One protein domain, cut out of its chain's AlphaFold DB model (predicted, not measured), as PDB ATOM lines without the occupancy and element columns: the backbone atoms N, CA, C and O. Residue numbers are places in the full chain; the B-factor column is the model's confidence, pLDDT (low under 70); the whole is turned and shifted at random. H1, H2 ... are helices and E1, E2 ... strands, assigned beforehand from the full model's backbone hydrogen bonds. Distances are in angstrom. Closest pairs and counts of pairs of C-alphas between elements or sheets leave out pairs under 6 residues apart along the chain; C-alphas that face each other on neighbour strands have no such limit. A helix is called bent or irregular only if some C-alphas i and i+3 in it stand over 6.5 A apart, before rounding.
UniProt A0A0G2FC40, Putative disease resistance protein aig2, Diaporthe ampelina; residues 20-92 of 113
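This is residues 20 to 92 of the 113 residues of the protein "Putative disease resistance protein aig2" of Diaporthe ampelina (UniProt A0A0G2FC40). A two-stranded ribbon bends over into an arc: E1 beside E4 makes one half and the hairpin E2 and E3 the other, with helix H1 at the E1 and E4 end and the small helices H2 and H3 on a long tail across an open middle. The tail, leaving E4, comes round toward the hairpin's loop, residues 46 to 54, and residues 70 to 78 stand free on the way. The printed part has 73 residues, with three named helices and four named strands in the order H1, E1, E2, E3, E4, H2, H3. Both sheets have two antiparallel strands, E1 - E4 and E2 - E3, and the class is mixed, helices and strands. The whole is loose, with a radius of gyration of the C-alphas of 15.4 A and spans of 37 by 33 by 25 A.

E1, residues 33 to 38, and E4, residues 62 to 67, are antiparallel neighbours at 145 degrees. N 36 and O 64 are 2.9 A apart, within hydrogen-bond range, as are N 66 and O 34 at 2.8 A. E1 runs on into E2, residues 41 to 45, across a break of 2 residues, at 72 degrees. E2 forms a hairpin with E3, residues 55 to 59, also antiparallel at 145 degrees; N 57 and O 42 are 2.7 A apart, within hydrogen-bond range. H1, residues 20 to 32, comes closest to E4 at the C-alphas of Ala 32 and Phe 67, 6.0 A apart. H1 is apart from E2 and E3. H2, residues 80 to 86, and H3, residues 88 to 91, meet only through their link. Every O i to N i+4 pair is within hydrogen-bond range in H2, 7 of 9 are in H1, and H3 is too short for such a pair.

E1 is 14.2 A from first to last C-alpha and E4 16.5 A; E2 is 11.5 A and E3 12.2 A. H1 is 20.2 A long, beginning at C-alpha 20 at (8.888, 33.246, -32.088), and is irregular, with C-alphas 28 and 31 at 9.2 A. E4 ends at C-alpha 67 at (-8.915, 20.961, -28.443). H2 is 10.0 A long, and H3, 5.0 A, ends at C-alpha 91 at (-15.308, 39.649, -26.260).

The C-alphas of Ala 20 and Gly 53, the two farthest apart, are 37.1 A from each other. The printed part has no cut. The link from E4 to H2, 12 residues, is long; E2 to E3 is short, and the others are tight. Mean pLDDT of the printed part is 89.0, and residues 91 to 92 are under 70.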
ATOM      1  N   ALA A  20       9.025  32.675 -33.428       95.69
ATOM      2  CA  ALA A  20       8.888  33.246 -32.088       95.69
ATOM      3  C   ALA A  20       7.434  33.610 -31.734       95.69
ATOM      4  O   ALA A  20       7.061  33.602 -30.566       95.69
ATOM      5  N   ASN A  21       6.603  33.962 -32.720       95.56
ATOM      6  CA  ASN A  21       5.178  34.195 -32.491       95.56
ATOM      7  C   ASN A  21       4.401  32.881 -32.377       95.56
ATOM      8  O   ASN A  21       3.517  32.802 -31.534       95.56
ATOM      9  N   LEU A  22       4.769  31.848 -33.142       93.94
ATOM     10  CA  LEU A  22       4.206  30.504 -32.970       93.94
ATOM     11  C   LEU A  22       4.477  29.950 -31.566       93.94
ATOM     12  O   LEU A  22       3.557  29.466 -30.924       93.94
ATOM     13  N   GLU A  23       5.693  30.105 -31.040       94.19
ATOM     14  CA  GLU A  23       6.032  29.673 -29.673       94.19
ATOM     15  C   GLU A  23       5.196  30.396 -28.600       94.19
ATOM     16  O   GLU A  23       4.832  29.813 -27.579       94.19
ATOM     17  N   ARG A  24       4.847  31.669 -28.832       95.31
ATOM     18  CA  ARG A  24       3.939  32.412 -27.941       95.31
ATOM     19  C   ARG A  24       2.507  31.896 -28.015       95.31
ATOM     20  O   ARG A  24       1.842  31.877 -26.985       95.31
ATOM     21  N   LEU A  25       2.044  31.501 -29.201       94.69
ATOM     22  CA  LEU A  25       0.735  30.869 -29.364       94.69
ATOM     23  C   LEU A  25       0.706  29.509 -28.664       94.69
ATOM     24  O   LEU A  25      -0.213  29.261 -27.898       94.69
ATOM     25  N   ASP A  26       1.756  28.694 -28.803       94.31
ATOM     26  CA  ASP A  26       1.870  27.410 -28.094       94.31
ATOM     27  C   ASP A  26       1.772  27.587 -26.576       94.31
ATOM     28  O   ASP A  26       1.068  26.845 -25.893       94.31
ATOM     29  N   PHE A  27       2.446  28.607 -26.040       95.00
ATOM     30  CA  PHE A  27       2.352  28.939 -24.623       95.00
ATOM     31  C   PHE A  27       0.951  29.421 -24.216       95.00
ATOM     32  O   PHE A  27       0.480  29.072 -23.136       95.00
ATOM     33  N   PHE A  28       0.303  30.234 -25.054       94.50
ATOM     34  CA  PHE A  28      -1.016  30.799 -24.773       94.50
ATOM     35  C   PHE A  28      -2.121  29.737 -24.775       94.50
ATOM     36  O   PHE A  28      -2.919  29.698 -23.841       94.50
ATOM     37  N   GLU A  29      -2.154  28.880 -25.796       93.12
ATOM     38  CA  GLU A  29      -3.136  27.793 -25.910       93.12
ATOM     39  C   GLU A  29      -2.897  26.718 -24.836       93.12
ATOM     40  O   GLU A  29      -3.834  26.157 -24.259       93.12
ATOM     41  N   GLY A  30      -1.622  26.473 -24.517       93.19
ATOM     42  CA  GLY A  30      -1.206  25.596 -23.434       93.19
ATOM     43  C   GLY A  30      -1.560  24.127 -23.670       93.19
ATOM     44  O   GLY A  30      -1.757  23.669 -24.790       93.19
ATOM     45  N   ALA A  31      -1.639  23.361 -22.580       93.81
ATOM     46  CA  ALA A  31      -1.827  21.908 -22.634       93.81
ATOM     47  C   ALA A  31      -3.251  21.461 -23.013       93.81
ATOM     48  O   ALA A  31      -3.503  20.265 -23.115       93.81
ATOM     49  N   ALA A  32      -4.188  22.397 -23.177       93.88
ATOM     50  CA  ALA A  32      -5.568  22.085 -23.539       93.88
ATOM     51  C   ALA A  32      -5.741  21.828 -25.047       93.88
ATOM     52  O   ALA A  32      -6.746  21.251 -25.470       93.88
ATOM     53  N   TYR A  33      -4.756  22.240 -25.848       95.81
ATOM     54  CA  TYR A  33      -4.758  22.102 -27.293       95.81
ATOM     55  C   TYR A  33      -3.508  21.379 -27.786       95.81
ATOM     56  O   TYR A  33      -2.434  21.465 -27.196       95.81
ATOM     57  N   ASP A  34      -3.653  20.709 -28.922       94.44
ATOM     58  CA  ASP A  34      -2.566  20.081 -29.662       94.44
ATOM     59  C   ASP A  34      -2.463  20.707 -31.056       94.44
ATOM     60  O   ASP A  34      -3.464  20.820 -31.774       94.44
ATOM     61  N   ARG A  35      -1.261  21.150 -31.438       94.69
ATOM     62  CA  ARG A  35      -1.035  21.771 -32.747       94.69
ATOM     63  C   ARG A  35      -0.852  20.681 -33.796       94.69
ATOM     64  O   ARG A  35       0.139  19.956 -33.785       94.69
ATOM     65  N   ARG A  36      -1.792  20.590 -34.739       95.19
ATOM     66  CA  ARG A  36      -1.804  19.573 -35.798       95.19
ATOM     67  C   ARG A  36      -1.775  20.191 -37.182       95.19
ATOM     68  O   ARG A  36      -2.333  21.262 -37.414       95.19
ATOM     69  N   VAL A  37      -1.161  19.475 -38.120       95.62
ATOM     70  CA  VAL A  37      -1.177  19.841 -39.539       95.62
ATOM     71  C   VAL A  37      -2.578  19.617 -40.103       95.62
ATOM     72  O   VAL A  37      -3.147  18.537 -39.972       95.62
ATOM     73  N   VAL A  38      -3.107  20.630 -40.781       95.38
ATOM     74  CA  VAL A  38      -4.416  20.631 -41.439       95.38
ATOM     75  C   VAL A  38      -4.286  21.091 -42.893       95.38
ATOM     76  O   VAL A  38      -3.283  21.684 -43.297       95.38
ATOM     77  N   ARG A  39      -5.307  20.785 -43.703       95.75
ATOM     78  CA  ARG A  39      -5.315  21.050 -45.152       95.75
ATOM     79  C   ARG A  39      -6.577  21.800 -45.602       95.75
ATOM     80  O   ARG A  39      -7.382  21.233 -46.349       95.75
ATOM     81  N   PRO A  40      -6.807  23.037 -45.122       95.25
ATOM     82  CA  PRO A  40      -7.984  23.806 -45.498       95.25
ATOM     83  C   PRO A  40      -7.937  24.205 -46.976       95.25
ATOM     84  O   PRO A  40      -6.866  24.411 -47.553       95.25
ATOM     85  N   LYS A  41      -9.119  24.358 -47.571       95.62
ATOM     86  CA  LYS A  41      -9.287  24.992 -48.879       95.62
ATOM     87  C   LYS A  41      -9.558  26.476 -48.672       95.62
ATOM     88  O   LYS A  41     -10.460  26.842 -47.919       95.62
ATOM     89  N   LEU A  42      -8.772  27.328 -49.318       95.12
ATOM     90  CA  LEU A  42      -8.979  28.771 -49.284       95.12
ATOM     91  C   LEU A  42     -10.251  29.127 -50.048       95.12
ATOM     92  O   LEU A  42     -10.521  28.560 -51.101       95.12
ATOM     93  N   LEU A  43     -11.024  30.081 -49.542       93.69
ATOM     94  CA  LEU A  43     -12.211  30.569 -50.239       93.69
ATOM     95  C   LEU A  43     -11.812  31.689 -51.203       93.69
ATOM     96  O   LEU A  43     -11.291  32.713 -50.769       93.69
ATOM     97  N   THR A  44     -12.076  31.521 -52.501       92.44
ATOM     98  CA  THR A  44     -11.899  32.590 -53.507       92.44
ATOM     99  C   THR A  44     -13.084  33.548 -53.522       92.44
ATOM    100  O   THR A  44     -12.949  34.712 -53.890       92.44
ATOM    101  N   LYS A  45     -14.250  33.066 -53.080       91.38
ATOM    102  CA  LYS A  45     -15.443  33.867 -52.834       91.38
ATOM    103  C   LYS A  45     -16.059  33.455 -51.510       91.38
ATOM    104  O   LYS A  45     -16.293  32.272 -51.269       91.38
ATOM    105  N   VAL A  46     -16.348  34.452 -50.687       87.75
ATOM    106  CA  VAL A  46     -17.067  34.291 -49.428       87.75
ATOM    107  C   VAL A  46     -18.563  34.460 -49.689       87.75
ATOM    108  O   VAL A  46     -18.993  35.475 -50.235       87.75
ATOM    109  N   GLY A  47     -19.332  33.435 -49.336       86.81
ATOM    110  CA  GLY A  47     -20.787  33.401 -49.369       86.81
ATOM    111  C   GLY A  47     -21.424  34.001 -48.112       86.81
ATOM    112  O   GLY A  47     -20.847  34.873 -47.460       86.81
ATOM    113  N   ASN A  48     -22.622  33.535 -47.763       85.38
ATOM    114  CA  ASN A  48     -23.349  34.015 -46.584       85.38
ATOM    115  C   ASN A  48     -22.807  33.429 -45.258       85.38
ATOM    116  O   ASN A  48     -21.816  32.693 -45.225       85.38
ATOM    117  N   GLU A  49     -23.444  33.779 -44.135       78.12
ATOM    118  CA  GLU A  49     -23.054  33.321 -42.790       78.12
ATOM    119  C   GLU A  49     -23.148  31.793 -42.626       78.12
ATOM    120  O   GLU A  49     -22.363  31.217 -41.881       78.12
ATOM    121  N   LYS A  50     -24.026  31.129 -43.393       79.38
ATOM    122  CA  LYS A  50     -24.165  29.662 -43.442       79.38
ATOM    123  C   LYS A  50     -23.193  28.988 -44.419       79.38
ATOM    124  O   LYS A  50     -23.221  27.776 -44.586       79.38
ATOM    125  N   GLY A  51     -22.347  29.768 -45.093       80.38
ATOM    126  CA  GLY A  51     -21.395  29.275 -46.088       80.38
ATOM    127  C   GLY A  51     -21.988  28.999 -47.471       80.38
ATOM    128  O   GLY A  51     -21.265  28.561 -48.367       80.38
ATOM    129  N   GLU A  52     -23.267  29.296 -47.702       85.62
ATOM    130  CA  GLU A  52     -23.879  29.139 -49.020       85.62
ATOM    131  C   GLU A  52     -23.304  30.181 -49.989       85.62
ATOM    132  O   GLU A  52     -23.240  31.376 -49.689       85.62
ATOM    133  N   GLY A  53     -22.876  29.729 -51.169       88.25
ATOM    134  CA  GLY A  53     -22.221  30.584 -52.165       88.25
ATOM    135  C   GLY A  53     -20.718  30.780 -51.946       88.25
ATOM    136  O   GLY A  53     -20.107  31.560 -52.684       88.25
ATOM    137  N   ASN A  54     -20.121  30.073 -50.980       91.19
ATOM    138  CA  ASN A  54     -18.673  29.924 -50.896       91.19
ATOM    139  C   ASN A  54     -18.136  29.257 -52.168       91.19
ATOM    140  O   ASN A  54     -18.702  28.280 -52.658       91.19
ATOM    141  N   VAL A  55     -17.018  29.766 -52.679       92.94
ATOM    142  CA  VAL A  55     -16.267  29.113 -53.754       92.94
ATOM    143  C   VAL A  55     -14.914  28.713 -53.197       92.94
ATOM    144  O   VAL A  55     -14.129  29.566 -52.784       92.94
ATOM    145  N   GLU A  56     -14.667  27.408 -53.166       94.00
ATOM    146  CA  GLU A  56     -13.390  26.841 -52.753       94.00
ATOM    147  C   GLU A  56     -12.338  27.032 -53.852       94.00
ATOM    148  O   GLU A  56     -12.617  26.903 -55.045       94.00
ATOM    149  N   GLY A  57     -11.118  27.338 -53.435       94.00
ATOM    150  CA  GLY A  57      -9.936  27.458 -54.272       94.00
ATOM    151  C   GLY A  57      -8.836  26.509 -53.817       94.00
ATOM    152  O   GLY A  57      -9.072  25.329 -53.562       94.00
ATOM    153  N   GLU A  58      -7.613  27.032 -53.753       95.19
ATOM    154  CA  GLU A  58      -6.414  26.252 -53.457       95.19
ATOM    155  C   GLU A  58      -6.453  25.621 -52.058       95.19
ATOM    156  O   GLU A  58      -6.830  26.261 -51.074       95.19
ATOM    157  N   GLN A  59      -6.019  24.362 -51.967       96.69
ATOM    158  CA  GLN A  59      -5.750  23.712 -50.692       96.69
ATOM    159  C   GLN A  59      -4.339  24.058 -50.220       96.69
ATOM    160  O   GLN A  59      -3.367  23.813 -50.930       96.69
ATOM    161  N   VAL A  60      -4.226  24.550 -48.990       96.12
ATOM    162  CA  VAL A  60      -2.940  24.909 -48.381       96.12
ATOM    163  C   VAL A  60      -2.624  23.994 -47.206       96.12
ATOM    164  O   VAL A  60      -3.524  23.483 -46.546       96.12
ATOM    165  N   ILE A  61      -1.336  23.777 -46.939       96.81
ATOM    166  CA  ILE A  61      -0.872  23.069 -45.741       96.81
ATOM    167  C   ILE A  61      -0.599  24.115 -44.665       96.81
ATOM    168  O   ILE A  61       0.173  25.043 -44.890       96.81
ATOM    169  N   THR A  62      -1.226  23.964 -43.505       95.38
ATOM    170  CA  THR A  62      -0.997  24.831 -42.345       95.38
ATOM    171  C   THR A  62      -1.158  24.030 -41.056       95.38
ATOM    172  O   THR A  62      -1.392  22.823 -41.095       95.38
ATOM    173  N   GLU A  63      -1.023  24.684 -39.914       95.38
ATOM    174  CA  GLU A  63      -1.229  24.102 -38.594       95.38
ATOM    175  C   GLU A  63      -2.431  24.755 -37.902       95.38
ATOM    176  O   GLU A  63      -2.749  25.923 -38.139       95.38
ATOM    177  N   SER A  64      -3.110  24.003 -37.041       95.69
ATOM    178  CA  SER A  64      -4.189  24.513 -36.197       95.69
ATOM    179  C   SER A  64      -4.190  23.837 -34.829       95.69
ATOM    180  O   SER A  64      -3.674  22.732 -34.680       95.69
ATOM    181  N   TYR A  65      -4.772  24.508 -33.839       95.38
ATOM    182  CA  TYR A  65      -4.874  24.033 -32.464       95.38
ATOM    183  C   TYR A  65      -6.184  23.261 -32.275       95.38
ATOM    184  O   TYR A  65      -7.284  23.817 -32.354       95.38
ATOM    185  N   ILE A  66      -6.062  21.956 -32.046       94.38
ATOM    186  CA  ILE A  66      -7.183  21.038 -31.837       94.38
ATOM    187  C   ILE A  66      -7.374  20.845 -30.340       94.38
ATOM    188  O   ILE A  66      -6.430  20.516 -29.629       94.38
ATOM    189  N   PHE A  67      -8.592  21.078 -29.861       94.38
ATOM    190  CA  PHE A  67      -8.915  20.961 -28.443       94.38
ATOM    191  C   PHE A  67      -8.968  19.490 -28.035       94.38
ATOM    192  O   PHE A  67      -9.506  18.669 -28.777       94.38
ATOM    193  N   LEU A  68      -8.403  19.159 -26.875       92.31
ATOM    194  CA  LEU A  68      -8.240  17.767 -26.453       92.31
ATOM    195  C   LEU A  68      -9.462  17.187 -25.730       92.31
ATOM    196  O   LEU A  68      -9.685  15.982 -25.806       92.31
ATOM    197  N   ASP A  69     -10.251  18.020 -25.049       91.56
ATOM    198  CA  ASP A  69     -11.346  17.561 -24.191       91.56
ATOM    199  C   ASP A  69     -12.718  17.836 -24.828       91.56
ATOM    200  O   ASP A  69     -13.282  18.922 -24.708       91.56
ATOM    201  N   LYS A  70     -13.274  16.853 -25.541       87.31
ATOM    202  CA  LYS A  70     -14.571  17.021 -26.217       87.31
ATOM    203  C   LYS A  70     -15.724  17.264 -25.233       87.31
ATOM    204  O   LYS A  70     -16.673  17.946 -25.606       87.31
ATOM    205  N   ASP A  71     -15.637  16.782 -23.993       90.00
ATOM    206  CA  ASP A  71     -16.727  16.886 -23.012       90.00
ATOM    207  C   ASP A  71     -16.938  18.327 -22.518       90.00
ATOM    208  O   ASP A  71     -17.991  18.670 -21.980       90.00
ATOM    209  N   TRP A  72     -15.947  19.193 -22.735       89.94
ATOM    210  CA  TRP A  72     -16.022  20.627 -22.450       89.94
ATOM    211  C   TRP A  72     -16.535  21.455 -23.633       89.94
ATOM    212  O   TRP A  72     -16.586  22.685 -23.547       89.94
ATOM    213  N   LEU A  73     -16.905  20.804 -24.737       87.75
ATOM    214  CA  LEU A  73     -17.509  21.448 -25.895       87.75
ATOM    215  C   LEU A  73     -19.025  21.265 -25.898       87.75
ATOM    216  O   LEU A  73     -19.570  20.276 -25.419       87.75
ATOM    217  N   GLU A  74     -19.714  22.250 -26.463       85.62
ATOM    218  CA  GLU A  74     -21.147  22.154 -26.712       85.62
ATOM    219  C   GLU A  74     -21.383  21.177 -27.880       85.62
ATOM    220  O   GLU A  74     -20.743  21.302 -28.925       85.62
ATOM    221  N   ASP A  75     -22.304  20.220 -27.719       85.25
ATOM    222  CA  ASP A  75     -22.685  19.250 -28.762       85.25
ATOM    223  C   ASP A  75     -23.662  19.877 -29.772       85.25
ATOM    224  O   ASP A  75     -24.801  19.447 -29.957       85.25
ATOM    225  N   LYS A  76     -23.243  21.003 -30.350       85.56
ATOM    226  CA  LYS A  76     -23.948  21.701 -31.421       85.56
ATOM    227  C   LYS A  76     -22.960  22.429 -32.315       85.56
ATOM    228  O   LYS A  76     -21.887  22.847 -31.877       85.56
ATOM    229  N   GLU A  77     -23.356  22.634 -33.565       82.50
ATOM    230  CA  GLU A  77     -22.596  23.494 -34.460       82.50
ATOM    231  C   GLU A  77     -22.577  24.936 -33.952       82.50
ATOM    232  O   GLU A  77     -23.528  25.444 -33.350       82.50
ATOM    233  N   TRP A  78     -21.459  25.603 -34.208       82.56
ATOM    234  CA  TRP A  78     -21.298  26.997 -33.851       82.56
ATOM    235  C   TRP A  78     -22.141  27.886 -34.769       82.56
ATOM    236  O   TRP A  78     -21.912  27.940 -35.977       82.56
ATOM    237  N   ASP A  79     -23.089  28.617 -34.186       82.31
ATOM    238  CA  ASP A  79     -23.926  29.583 -34.896       82.31
ATOM    239  C   ASP A  79     -23.339  30.998 -34.744       82.31
ATOM    240  O   ASP A  79     -23.231  31.551 -33.643       82.31
ATOM    241  N   PHE A  80     -22.953  31.600 -35.872       77.44
ATOM    242  CA  PHE A  80     -22.367  32.939 -35.902       77.44
ATOM    243  C   PHE A  80     -23.331  34.028 -35.410       77.44
ATOM    244  O   PHE A  80     -22.915  34.947 -34.698       77.44
ATOM    245  N   ALA A  81     -24.614  33.928 -35.759       79.38
ATOM    246  CA  ALA A  81     -25.638  34.875 -35.338       79.38
ATOM    247  C   ALA A  81     -25.910  34.745 -33.832       79.38
ATOM    248  O   ALA A  81     -25.993  35.756 -33.127       79.38
ATOM    249  N   GLU A  82     -25.958  33.512 -33.312       81.31
ATOM    250  CA  GLU A  82     -26.008  33.257 -31.868       81.31
ATOM    251  C   GLU A  82     -24.793  33.869 -31.158       81.31
ATOM    252  O   GLU A  82     -24.944  34.610 -30.181       81.31
ATOM    253  N   PHE A  83     -23.583  33.625 -31.669       82.00
ATOM    254  CA  PHE A  83     -22.352  34.156 -31.088       82.00
ATOM    255  C   PHE A  83     -22.354  35.689 -31.033       82.00
ATOM    256  O   PHE A  83     -22.044  36.274 -29.986       82.00
ATOM    257  N   ARG A  84     -22.732  36.348 -32.137       80.25
ATOM    258  CA  ARG A  84     -22.829  37.812 -32.218       80.25
ATOM    259  C   ARG A  84     -23.794  38.371 -31.178       80.25
ATOM    260  O   ARG A  84     -23.453  39.331 -30.488       80.25
ATOM    261  N   ARG A  85     -24.965  37.752 -31.028       79.94
ATOM    262  CA  ARG A  85     -26.000  38.181 -30.080       79.94
ATOM    263  C   ARG A  85     -25.576  37.984 -28.621       79.94
ATOM    264  O   ARG A  85     -25.729  38.887 -27.795       79.94
ATOM    265  N   ASP A  86     -25.015  36.821 -28.296       79.81
ATOM    266  CA  ASP A  86     -24.919  36.377 -26.902       79.81
ATOM    267  C   ASP A  86     -23.516  36.545 -26.301       79.81
ATOM    268  O   ASP A  86     -23.373  36.819 -25.099       79.81
ATOM    269  N   LYS A  87     -22.466  36.401 -27.120       78.12
ATOM    270  CA  LYS A  87     -21.071  36.319 -26.658       78.12
ATOM    271  C   LYS A  87     -20.232  37.537 -27.046       78.12
ATOM    272  O   LYS A  87     -19.359  37.909 -26.264       78.12
ATOM    273  N   LEU A  88     -20.516  38.201 -28.173       77.31
ATOM    274  CA  LEU A  88     -19.683  39.296 -28.703       77.31
ATOM    275  C   LEU A  88     -19.442  40.421 -27.691       77.31
ATOM    276  O   LEU A  88     -18.309  40.853 -27.513       77.31
ATOM    277  N   LYS A  89     -20.478  40.823 -26.947       72.50
ATOM    278  CA  LYS A  89     -20.392  41.856 -25.897       72.50
ATOM    279  C   LYS A  89     -19.401  41.548 -24.766       72.50
ATOM    280  O   LYS A  89     -18.999  42.455 -24.051       72.50
ATOM    281  N   LYS A  90     -19.060  40.271 -24.555       73.88
ATOM    282  CA  LYS A  90     -18.048  39.840 -23.573       73.88
ATOM    283  C   LYS A  90     -16.640  39.821 -24.172       73.88
ATOM    284  O   LYS A  90     -15.668  39.842 -23.428       73.88
ATOM    285  N   TRP A  91     -16.551  39.736 -25.497       68.12
ATOM    286  CA  TRP A  91     -15.308  39.649 -26.260       68.12
ATOM    287  C   TRP A  91     -14.809  41.019 -26.726       68.12
ATOM    288  O   TRP A  91     -13.611  41.197 -26.936       68.12
ATOM    289  N   THR A  92     -15.698  42.004 -26.856       64.88
ATOM    290  CA  THR A  92     -15.338  43.392 -27.150       64.88
ATOM    291  C   THR A  92     -15.246  44.213 -25.862       64.88
ATOM    292  O   THR A  92     -15.940  43.956 -24.878       64.88
TER     293      THR A  92